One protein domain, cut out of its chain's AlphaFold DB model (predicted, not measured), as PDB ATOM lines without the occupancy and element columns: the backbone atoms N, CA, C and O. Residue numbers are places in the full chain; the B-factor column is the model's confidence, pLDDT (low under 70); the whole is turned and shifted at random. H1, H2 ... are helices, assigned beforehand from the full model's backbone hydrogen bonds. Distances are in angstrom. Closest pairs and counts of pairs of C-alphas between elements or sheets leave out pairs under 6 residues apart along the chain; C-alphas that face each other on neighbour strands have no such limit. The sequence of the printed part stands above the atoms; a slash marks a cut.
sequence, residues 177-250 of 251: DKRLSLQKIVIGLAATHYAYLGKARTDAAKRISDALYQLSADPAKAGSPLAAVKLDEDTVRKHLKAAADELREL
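This is residues 177 to 250 of the 251 residues of an uncharacterized protein of Rhodospirillales bacterium URHD0017 (UniProt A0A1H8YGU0). Three helices meet crosswise: H1 crosses the later part of H3 and ends at the beginning of H2, while H2 and H3 meet near their first turns and spread from there as a wide V. The far part of H2 reaches away from this meeting place, and the long link of residues 218 to 232 leads from its far end back to the beginning of H3. The printed part has 74 residues with three named helices, in the order H1, H2, H3, and no named strand; the class is all helix. The whole is compact, with a radius of gyration of the C-alphas of 12.9 A, and the C-alphas span 41 by 28 by 20 A along their three main axes.

H1, the longest helix by residues, takes residues 177 to 194 and measures 25.1 A from its first to its last C-alpha. It begins at C-alpha 177 at (19.015, 59.101, 7.916) and ends at C-alpha 194 at (0.491, 42.501, 4.770). H3 takes residues 233 to 248 and measures 22.4 A, ending at C-alpha 248 at (20.159, 43.462, 6.981). H2 takes residues 204 to 217 and measures 19.8 A.

H1 touches H3 with residues 180 to 187 alone, and H3 touches H1 with residues 240 to 247 alone. The closest C-alphas of the two, those of Gln 183 and Ala 243, are 5.5 A apart. H1 and H3 stand at a steep tilt of 63 degrees and run opposite ways. H1 also touches H2 with residues 190 to 194 alone, and H2 touches H1 with residues 204 to 208 alone; the closest C-alphas of the two, those of Tyr 194 and Ala 204, are 5.1 A apart. The lines of H1 and H2 are about perpendicular, at 87 degrees. H2 touches H3 with residues 205 to 209 alone, and H3 touches H2 with residues 233 to 240 alone. Their closest C-alphas, those of Lys 206 and Glu 233, are 5.3 A apart. H2 and H3 stand at a steep tilt of 51 degrees and run opposite ways. The helix packing is mostly crossed, with 0 of the 3 touching pairs at a shallow tilt. In H1, H2 and H3 every O i to N i+4 pair is within hydrogen-bond range.

The two C-alphas farthest apart, those of Pro 219 and Glu 249, are 41.4 A apart. The printed part runs from residue 177 to residue 250 and has no cut. The link from H1 to H2 is short, with 9 residues, and the link from H2 to H3 is long, with 15 residues. The mean pLDDT of the printed part is 82.9; residues 200 to 201, residues 222 to 223 and residue 226 are under 70.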
ATOM      1  N   ASP A 177      19.673  59.405   6.635       82.50
ATOM      2  CA  ASP A 177      19.015  59.101   7.916       82.50
ATOM      3  C   ASP A 177      17.480  59.081   7.790       82.50
ATOM      4  O   ASP A 177      16.789  58.208   8.336       82.50
ATOM      5  N   LYS A 178      16.922  60.037   7.034       86.06
ATOM      6  CA  LYS A 178      15.481  60.110   6.752       86.06
ATOM      7  C   LYS A 178      15.011  58.963   5.871       86.06
ATOM      8  O   LYS A 178      13.961  58.386   6.152       86.06
ATOM      9  N   ARG A 179      15.771  58.625   4.826       85.38
ATOM     10  CA  ARG A 179      15.477  57.505   3.926       85.38
ATOM     11  C   ARG A 179      15.410  56.196   4.710       85.38
ATOM     12  O   ARG A 179      14.422  55.475   4.597       85.38
ATOM     13  N   LEU A 180      16.402  55.939   5.553       84.31
ATOM     14  CA  LEU A 180      16.510  54.727   6.361       84.31
ATOM     15  C   LEU A 180      15.391  54.633   7.409       84.31
ATOM     16  O   LEU A 180      14.785  53.577   7.600       84.31
ATOM     17  N   SER A 181      15.043  55.756   8.043       86.44
ATOM     18  CA  SER A 181      13.898  55.833   8.961       86.44
ATOM     19  C   SER A 181      12.569  55.545   8.250       86.44
ATOM     20  O   SER A 181      11.747  54.780   8.755       86.44
ATOM     21  N   LEU A 182      12.368  56.101   7.052       87.12
ATOM     22  CA  LEU A 182      11.162  55.877   6.253       87.12
ATOM     23  C   LEU A 182      11.060  54.424   5.771       87.12
ATOM     24  O   LEU A 182       9.987  53.829   5.845       87.12
ATOM     25  N   GLN A 183      12.170  53.817   5.355       85.38
ATOM     26  CA  GLN A 183      12.225  52.402   4.983       85.38
ATOM     27  C   GLN A 183      11.862  51.470   6.146       85.38
ATOM     28  O   GLN A 183      11.076  50.540   5.957       85.38
ATOM     29  N   LYS A 184      12.364  51.747   7.360       85.50
ATOM     30  CA  LYS A 184      11.995  51.007   8.580       85.50
ATOM     31  C   LYS A 184      10.493  51.068   8.851       85.50
ATOM     32  O   LYS A 184       9.884  50.041   9.144       85.50
ATOM     33  N   ILE A 185       9.889  52.249   8.703       87.81
ATOM     34  CA  ILE A 185       8.440  52.441   8.862       87.81
ATOM     35  C   ILE A 185       7.666  51.639   7.808       87.81
ATOM     36  O   ILE A 185       6.732  50.916   8.154       87.81
ATOM     37  N   VAL A 186       8.066  51.721   6.534       87.00
ATOM     38  CA  VAL A 186       7.408  51.009   5.425       87.00
ATOM     39  C   VAL A 186       7.475  49.494   5.617       87.00
ATOM     40  O   VAL A 186       6.460  48.820   5.451       87.00
ATOM     41  N   ILE A 187       8.628  48.946   6.013       86.88
ATOM     42  CA  ILE A 187       8.758  47.509   6.292       86.88
ATOM     43  C   ILE A 187       7.938  47.097   7.507       86.88
ATOM     44  O   ILE A 187       7.279  46.063   7.446       86.88
ATOM     45  N   GLY A 188       7.936  47.896   8.578       85.75
ATOM     46  CA  GLY A 188       7.104  47.641   9.754       85.75
ATOM     47  C   GLY A 188       5.624  47.530   9.388       85.75
ATOM     48  O   GLY A 188       4.988  46.535   9.719       85.75
ATOM     49  N   LEU A 189       5.103  48.492   8.619       88.56
ATOM     50  CA  LEU A 189       3.724  48.487   8.111       88.56
ATOM     51  C   LEU A 189       3.439  47.305   7.175       88.56
ATOM     52  O   LEU A 189       2.378  46.683   7.258       88.56
ATOM     53  N   ALA A 190       4.378  46.974   6.285       88.25
ATOM     54  CA  ALA A 190       4.252  45.829   5.388       88.25
ATOM     55  C   ALA A 190       4.221  44.501   6.163       88.25
ATOM     56  O   ALA A 190       3.446  43.600   5.835       88.25
ATOM     57  N   ALA A 191       5.035  44.374   7.208       86.50
ATOM     58  CA  ALA A 191       5.069  43.197   8.064       86.50
ATOM     59  C   ALA A 191       3.775  43.055   8.878       86.50
ATOM     60  O   ALA A 191       3.200  41.967   8.905       86.50
ATOM     61  N   THR A 192       3.278  44.142   9.485       88.81
ATOM     62  CA  THR A 192       2.090  44.106  10.353       88.81
ATOM     63  C   THR A 192       0.784  43.914   9.587       88.81
ATOM     64  O   THR A 192      -0.047  43.114  10.006       88.81
ATOM     65  N   HIS A 193       0.586  44.618   8.468       90.31
ATOM     66  CA  HIS A 193      -0.695  44.609   7.750       90.31
ATOM     67  C   HIS A 193      -0.740  43.638   6.571       90.31
ATOM     68  O   HIS A 193      -1.818  43.187   6.190       90.31
ATOM     69  N   TYR A 194       0.416  43.297   5.998       87.62
ATOM     70  CA  TYR A 194       0.491  42.501   4.770       87.62
ATOM     71  C   TYR A 194       1.290  41.203   4.934       87.62
ATOM     72  O   TYR A 194       1.484  40.486   3.951       87.62
ATOM     73  N   ALA A 195       1.705  40.872   6.163       85.75
ATOM     74  CA  ALA A 195       2.475  39.674   6.501       85.75
ATOM     75  C   ALA A 195       3.782  39.535   5.690       85.75
ATOM     76  O   ALA A 195       4.197  38.433   5.324       85.75
ATOM     77  N   TYR A 196       4.441  40.658   5.385       85.56
ATOM     78  CA  TYR A 196       5.742  40.645   4.721       85.56
ATOM     79  C   TYR A 196       6.842  40.135   5.665       85.56
ATOM     80  O   TYR A 196       7.133  40.749   6.686       85.56
ATOM     81  N   LEU A 197       7.494  39.025   5.299       80.12
ATOM     82  CA  LEU A 197       8.543  38.369   6.100       80.12
ATOM     83  C   LEU A 197       9.969  38.608   5.564       80.12
ATOM     84  O   LEU A 197      10.870  37.804   5.804       80.12
ATOM     85  N   GLY A 198      10.187  39.660   4.767       74.00
ATOM     86  CA  GLY A 198      11.519  39.971   4.221       74.00
ATOM     87  C   GLY A 198      12.034  38.963   3.184       74.00
ATOM     88  O   GLY A 198      13.243  38.847   2.966       74.00
ATOM     89  N   LYS A 199      11.135  38.187   2.564       74.00
ATOM     90  CA  LYS A 199      11.450  37.203   1.518       74.00
ATOM     91  C   LYS A 199      10.661  37.508   0.246       74.00
ATOM     92  O   LYS A 199       9.476  37.831   0.302       74.00
ATOM     93  N   ALA A 200      11.310  37.318  -0.904       61.41
ATOM     94  CA  ALA A 200      10.798  37.668  -2.234       61.41
ATOM     95  C   ALA A 200       9.535  36.901  -2.685       61.41
ATOM     96  O   ALA A 200       8.960  37.233  -3.713       61.41
ATOM     97  N   ARG A 201       9.110  35.869  -1.945       63.69
ATOM     98  CA  ARG A 201       8.060  34.919  -2.352       63.69
ATOM     99  C   ARG A 201       6.738  35.103  -1.592       63.69
ATOM    100  O   ARG A 201       6.042  34.129  -1.339       63.69
ATOM    101  N   THR A 202       6.435  36.330  -1.168       74.69
ATOM    102  CA  THR A 202       5.204  36.663  -0.434       74.69
ATOM    103  C   THR A 202       4.250  37.479  -1.307       74.69
ATOM    104  O   THR A 202       4.686  38.385  -2.012       74.69
ATOM    105  N   ASP A 203       2.945  37.219  -1.193       86.62
ATOM    106  CA  ASP A 203       1.878  37.988  -1.867       86.62
ATOM    107  C   ASP A 203       1.709  39.416  -1.307       86.62
ATOM    108  O   ASP A 203       0.796  40.146  -1.692       86.62
ATOM    109  N   ALA A 204       2.579  39.841  -0.386       86.69
ATOM    110  CA  ALA A 204       2.521  41.152   0.248       86.69
ATOM    111  C   ALA A 204       2.622  42.293  -0.776       86.69
ATOM    112  O   ALA A 204       1.854  43.246  -0.694       86.69
ATOM    113  N   ALA A 205       3.515  42.178  -1.769       86.56
ATOM    114  CA  ALA A 205       3.683  43.202  -2.804       86.56
ATOM    115  C   ALA A 205       2.403  43.398  -3.628       86.56
ATOM    116  O   ALA A 205       1.969  44.531  -3.836       86.56
ATOM    117  N   LYS A 206       1.759  42.289  -4.012       89.19
ATOM    118  CA  LYS A 206       0.482  42.297  -4.722       89.19
ATOM    119  C   LYS A 206      -0.625  42.928  -3.880       89.19
ATOM    120  O   LYS A 206      -1.289  43.847  -4.336       89.19
ATOM    121  N   ARG A 207      -0.765  42.514  -2.615       88.81
ATOM    122  CA  ARG A 207      -1.779  43.065  -1.695       88.81
ATOM    123  C   ARG A 207      -1.604  44.563  -1.442       88.81
ATOM    124  O   ARG A 207      -2.597  45.273  -1.339       88.81
ATOM    125  N   ILE A 208      -0.363  45.041  -1.344       88.75
ATOM    126  CA  ILE A 208      -0.058  46.470  -1.193       88.75
ATOM    127  C   ILE A 208      -0.416  47.230  -2.473       88.75
ATOM    128  O   ILE A 208      -1.075  48.263  -2.390       88.75
ATOM    129  N   SER A 209      -0.026  46.714  -3.644       88.88
ATOM    130  CA  SER A 209      -0.407  47.281  -4.944       88.88
ATOM    131  C   SER A 209      -1.932  47.384  -5.065       88.88
ATOM    132  O   SER A 209      -2.461  48.469  -5.294       88.88
ATOM    133  N   ASP A 210      -2.655  46.291  -4.808       89.25
ATOM    134  CA  ASP A 210      -4.119  46.243  -4.874       89.25
ATOM    135  C   ASP A 210      -4.772  47.232  -3.889       89.25
ATOM    136  O   ASP A 210      -5.718  47.932  -4.252       89.25
ATOM    137  N   ALA A 211      -4.244  47.352  -2.665       87.19
ATOM    138  CA  ALA A 211      -4.732  48.311  -1.672       87.19
ATOM    139  C   ALA A 211      -4.519  49.774  -2.105       87.19
ATOM    140  O   ALA A 211      -5.400  50.612  -1.903       87.19
ATOM    141  N   LEU A 212      -3.383  50.090  -2.737       86.44
ATOM    142  CA  LEU A 212      -3.120  51.418  -3.305       86.44
ATOM    143  C   LEU A 212      -4.053  51.715  -4.486       86.44
ATOM    144  O   LEU A 212      -4.605  52.813  -4.570       86.44
ATOM    145  N   TYR A 213      -4.306  50.729  -5.352       85.94
ATOM    146  CA  TYR A 213      -5.284  50.859  -6.435       85.94
ATOM    147  C   TYR A 213      -6.692  51.126  -5.900       85.94
ATOM    148  O   TYR A 213      -7.351  52.051  -6.378       85.94
ATOM    149  N   GLN A 214      -7.132  50.392  -4.875       85.44
ATOM    150  CA  GLN A 214      -8.432  50.608  -4.234       85.44
ATOM    151  C   GLN A 214      -8.543  52.002  -3.603       85.44
ATOM    152  O   GLN A 214      -9.568  52.658  -3.756       85.44
ATOM    153  N   LEU A 215      -7.480  52.492  -2.958       82.62
ATOM    154  CA  LEU A 215      -7.432  53.856  -2.416       82.62
ATOM    155  C   LEU A 215      -7.507  54.928  -3.509       82.62
ATOM    156  O   LEU A 215      -8.120  55.968  -3.284       82.62
ATOM    157  N   SER A 216      -6.910  54.681  -4.678       80.94
ATOM    158  CA  SER A 216      -6.983  55.596  -5.825       80.94
ATOM    159  C   SER A 216      -8.344  55.586  -6.532       80.94
ATOM    160  O   SER A 216      -8.695  56.558  -7.197       80.94
ATOM    161  N   ALA A 217      -9.107  54.497  -6.397       81.94
ATOM    162  CA  ALA A 217     -10.423  54.322  -7.006       81.94
ATOM    163  C   ALA A 217     -11.578  54.824  -6.120       81.94
ATOM    164  O   ALA A 217     -12.691  54.994  -6.616       81.94
ATOM    165  N   ASP A 218     -11.331  55.057  -4.827       82.81
ATOM    166  CA  ASP A 218     -12.331  55.533  -3.871       82.81
ATOM    167  C   ASP A 218     -12.611  57.043  -4.066       82.81
ATOM    168  O   ASP A 218     -11.752  57.880  -3.753       82.81
ATOM    169  N   PRO A 219     -13.811  57.436  -4.544       75.00
ATOM    170  CA  PRO A 219     -14.149  58.836  -4.794       75.00
ATOM    171  C   PRO A 219     -14.183  59.679  -3.512       75.00
ATOM    172  O   PRO A 219     -13.966  60.888  -3.582       75.00
ATOM    173  N   ALA A 220     -14.370  59.066  -2.336       80.25
ATOM    174  CA  ALA A 220     -14.301  59.769  -1.055       80.25
ATOM    175  C   ALA A 220     -12.865  60.194  -0.691       80.25
ATOM    176  O   ALA A 220     -12.669  61.053   0.169       80.25
ATOM    177  N   LYS A 221     -11.852  59.612  -1.347       73.25
ATOM    178  CA  LYS A 221     -10.423  59.860  -1.100       73.25
ATOM    179  C   LYS A 221      -9.696  60.490  -2.285       73.25
ATOM    180  O   LYS A 221      -8.493  60.724  -2.186       73.25
ATOM    181  N   ALA A 222     -10.410  60.841  -3.355       65.38
ATOM    182  CA  ALA A 222      -9.850  61.373  -4.600       65.38
ATOM    183  C   ALA A 222      -9.034  62.679  -4.442       65.38
ATOM    184  O   ALA A 222      -8.232  63.005  -5.312       65.38
ATOM    185  N   GLY A 223      -9.194  63.412  -3.332       68.88
ATOM    186  CA  GLY A 223      -8.392  64.600  -2.999       68.88
ATOM    187  C   GLY A 223      -7.169  64.337  -2.109       68.88
ATOM    188  O   GLY A 223      -6.431  65.268  -1.796       68.88
ATOM    189  N   SER A 224      -6.954  63.096  -1.659       77.25
ATOM    190  CA  SER A 224      -5.817  62.752  -0.805       77.25
ATOM    191  C   SER A 224      -4.533  62.629  -1.632       77.25
ATOM    192  O   SER A 224      -4.545  61.957  -2.665       77.25
ATOM    193  N   PRO A 225      -3.391  63.160  -1.161       73.19
ATOM    194  CA  PRO A 225      -2.102  62.969  -1.829       73.19
ATOM    195  C   PRO A 225      -1.712  61.487  -1.972       73.19
ATOM    196  O   PRO A 225      -0.936  61.141  -2.858       73.19
ATOM    197  N   LEU A 226      -2.284  60.595  -1.153       69.44
ATOM    198  CA  LEU A 226      -2.066  59.147  -1.243       69.44
ATOM    199  C   LEU A 226      -2.813  58.488  -2.413       69.44
ATOM    200  O   LEU A 226      -2.357  57.464  -2.909       69.44
ATOM    201  N   ALA A 227      -3.921  59.069  -2.885       70.31
ATOM    202  CA  ALA A 227      -4.690  58.534  -4.011       70.31
ATOM    203  C   ALA A 227      -3.984  58.743  -5.367       70.31
ATOM    204  O   ALA A 227      -4.287  58.055  -6.341       70.31
ATOM    205  N   ALA A 228      -3.012  59.661  -5.428       74.25
ATOM    206  CA  ALA A 228      -2.211  59.929  -6.621       74.25
ATOM    207  C   ALA A 228      -1.059  58.927  -6.829       74.25
ATOM    208  O   ALA A 228      -0.486  58.859  -7.917       74.25
ATOM    209  N   VAL A 229      -0.702  58.148  -5.803       78.00
ATOM    210  CA  VAL A 229       0.435  57.225  -5.852       78.00
ATOM    211  C   VAL A 229      -0.022  55.881  -6.417       78.00
ATOM    212  O   VAL A 229      -0.594  55.056  -5.709       78.00
ATOM    213  N   LYS A 230       0.249  55.654  -7.706       81.94
ATOM    214  CA  LYS A 230       0.065  54.354  -8.366       81.94
ATOM    215  C   LYS A 230       1.411  53.653  -8.472       81.94
ATOM    216  O   LYS A 230       2.314  54.153  -9.137       81.94
ATOM    217  N   LEU A 231       1.533  52.510  -7.811       87.06
ATOM    218  CA  LEU A 231       2.715  51.657  -7.874       87.06
ATOM    219  C   LEU A 231       2.281  50.287  -8.376       87.06
ATOM    220  O   LEU A 231       1.303  49.731  -7.879       87.06
ATOM    221  N   ASP A 232       2.990  49.760  -9.366       89.19
ATOM    222  CA  ASP A 232       2.830  48.380  -9.799       89.19
ATOM    223  C   ASP A 232       3.494  47.411  -8.805       89.19
ATOM    224  O   ASP A 232       4.339  47.792  -7.985       89.19
ATOM    225  N   GLU A 233       3.111  46.138  -8.886       90.19
ATOM    226  CA  GLU A 233       3.613  45.096  -7.995       90.19
ATOM    227  C   GLU A 233       5.147  44.969  -8.030       90.19
ATOM    228  O   GLU A 233       5.768  44.796  -6.975       90.19
ATOM    229  N   ASP A 234       5.773  45.083  -9.205       86.75
ATOM    230  CA  ASP A 234       7.224  44.935  -9.350       86.75
ATOM    231  C   ASP A 234       7.965  46.105  -8.699       86.75
ATOM    232  O   ASP A 234       8.973  45.900  -8.014       86.75
ATOM    233  N   THR A 235       7.430  47.322  -8.813       88.00
ATOM    234  CA  THR A 235       7.953  48.501  -8.114       88.00
ATOM    235  C   THR A 235       7.839  48.346  -6.598       88.00
ATOM    236  O   THR A 235       8.820  48.568  -5.880       88.00
ATOM    237  N   VAL A 236       6.693  47.888  -6.080       87.75
ATOM    238  CA  VAL A 236       6.527  47.614  -4.639       87.75
ATOM    239  C   VAL A 236       7.520  46.547  -4.172       87.75
ATOM    240  O   VAL A 236       8.196  46.724  -3.156       87.75
ATOM    241  N   ARG A 237       7.670  45.457  -4.932       87.56
ATOM    242  CA  ARG A 237       8.608  44.370  -4.625       87.56
ATOM    243  C   ARG A 237      10.054  44.859  -4.620       87.56
ATOM    244  O   ARG A 237      10.812  44.492  -3.723       87.56
ATOM    245  N   LYS A 238      10.430  45.715  -5.573       88.25
ATOM    246  CA  LYS A 238      11.751  46.353  -5.636       88.25
ATOM    247  C   LYS A 238      12.029  47.182  -4.383       88.25
ATOM    248  O   LYS A 238      13.101  47.035  -3.802       88.25
ATOM    249  N   HIS A 239      11.078  48.002  -3.936       86.62
ATOM    250  CA  HIS A 239      11.245  48.838  -2.742       86.62
ATOM    251  C   HIS A 239      11.285  48.031  -1.444       86.62
ATOM    252  O   HIS A 239      12.152  48.278  -0.608       86.62
ATOM    253  N   LEU A 240      10.405  47.039  -1.283       88.50
ATOM    254  CA  LEU A 240      10.410  46.153  -0.116       88.50
ATOM    255  C   LEU A 240      11.681  45.307  -0.034       88.50
ATOM    256  O   LEU A 240      12.168  45.043   1.065       88.50
ATOM    257  N   LYS A 241      12.218  44.877  -1.182       87.50
ATOM    258  CA  LYS A 241      13.495  44.165  -1.249       87.50
ATOM    259  C   LYS A 241      14.655  45.089  -0.890       87.50
ATOM    260  O   LYS A 241      15.407  44.753   0.013       87.50
ATOM    261  N   ALA A 242      14.752  46.257  -1.530       85.25
ATOM    262  CA  ALA A 242      15.811  47.229  -1.258       85.25
ATOM    263  C   ALA A 242      15.848  47.630   0.222       85.25
ATOM    264  O   ALA A 242      16.893  47.553   0.852       85.25
ATOM    265  N   ALA A 243      14.690  47.956   0.799       85.56
ATOM    266  CA  ALA A 243      14.590  48.308   2.208       85.56
ATOM    267  C   ALA A 243      14.954  47.132   3.140       85.56
ATOM    268  O   ALA A 243      15.489  47.355   4.221       85.56
ATOM    269  N   ALA A 244      14.662  45.882   2.750       85.81
ATOM    270  CA  ALA A 244      14.960  44.705   3.569       85.81
ATOM    271  C   ALA A 244      16.443  44.321   3.509       85.81
ATOM    272  O   ALA A 244      16.997  43.902   4.521       85.81
ATOM    273  N   ASP A 245      17.069  44.464   2.341       85.81
ATOM    274  CA  ASP A 245      18.502  44.239   2.155       85.81
ATOM    275  C   ASP A 245      19.309  45.310   2.920       85.81
ATOM    276  O   ASP A 245      20.189  44.966   3.702       85.81
ATOM    277  N   GLU A 246      18.920  46.585   2.822       82.88
ATOM    278  CA  GLU A 246      19.559  47.717   3.522       82.88
ATOM    279  C   GLU A 246      19.421  47.613   5.057       82.88
ATOM    280  O   GLU A 246      20.338  47.954   5.799       82.88
ATOM    281  N   LEU A 247      18.311  47.060   5.562       80.50
ATOM    282  CA  LEU A 247      18.143  46.753   6.990       80.50
ATOM    283  C   LEU A 247      19.035  45.606   7.474       80.50
ATOM    284  O   LEU A 247      19.490  45.656   8.613       80.50
ATOM    285  N   ARG A 248      19.273  44.587   6.638       84.25
ATOM    286  CA  ARG A 248      20.159  43.462   6.981       84.25
ATOM    287  C   ARG A 248      21.617  43.883   7.080       84.25
ATOM    288  O   ARG A 248      22.335  43.313   7.882       84.25
ATOM    289  N   GLU A 249      22.051  44.855   6.285       81.75
ATOM    290  CA  GLU A 249      23.426  45.368   6.345       81.75
ATOM    291  C   GLU A 249      23.717  46.155   7.639       81.75
ATOM    292  O   GLU A 249      24.878  46.370   7.981       81.75
ATOM    293  N   LEU A 250      22.676  46.565   8.375       72.50
ATOM    294  CA  LEU A 250      22.780  47.357   9.607       72.50
ATOM    295  C   LEU A 250      22.660  46.536  10.903       72.50
ATOM    296  O   LEU A 250      22.906  47.093  11.975       72.50
TER     297      LEU A 250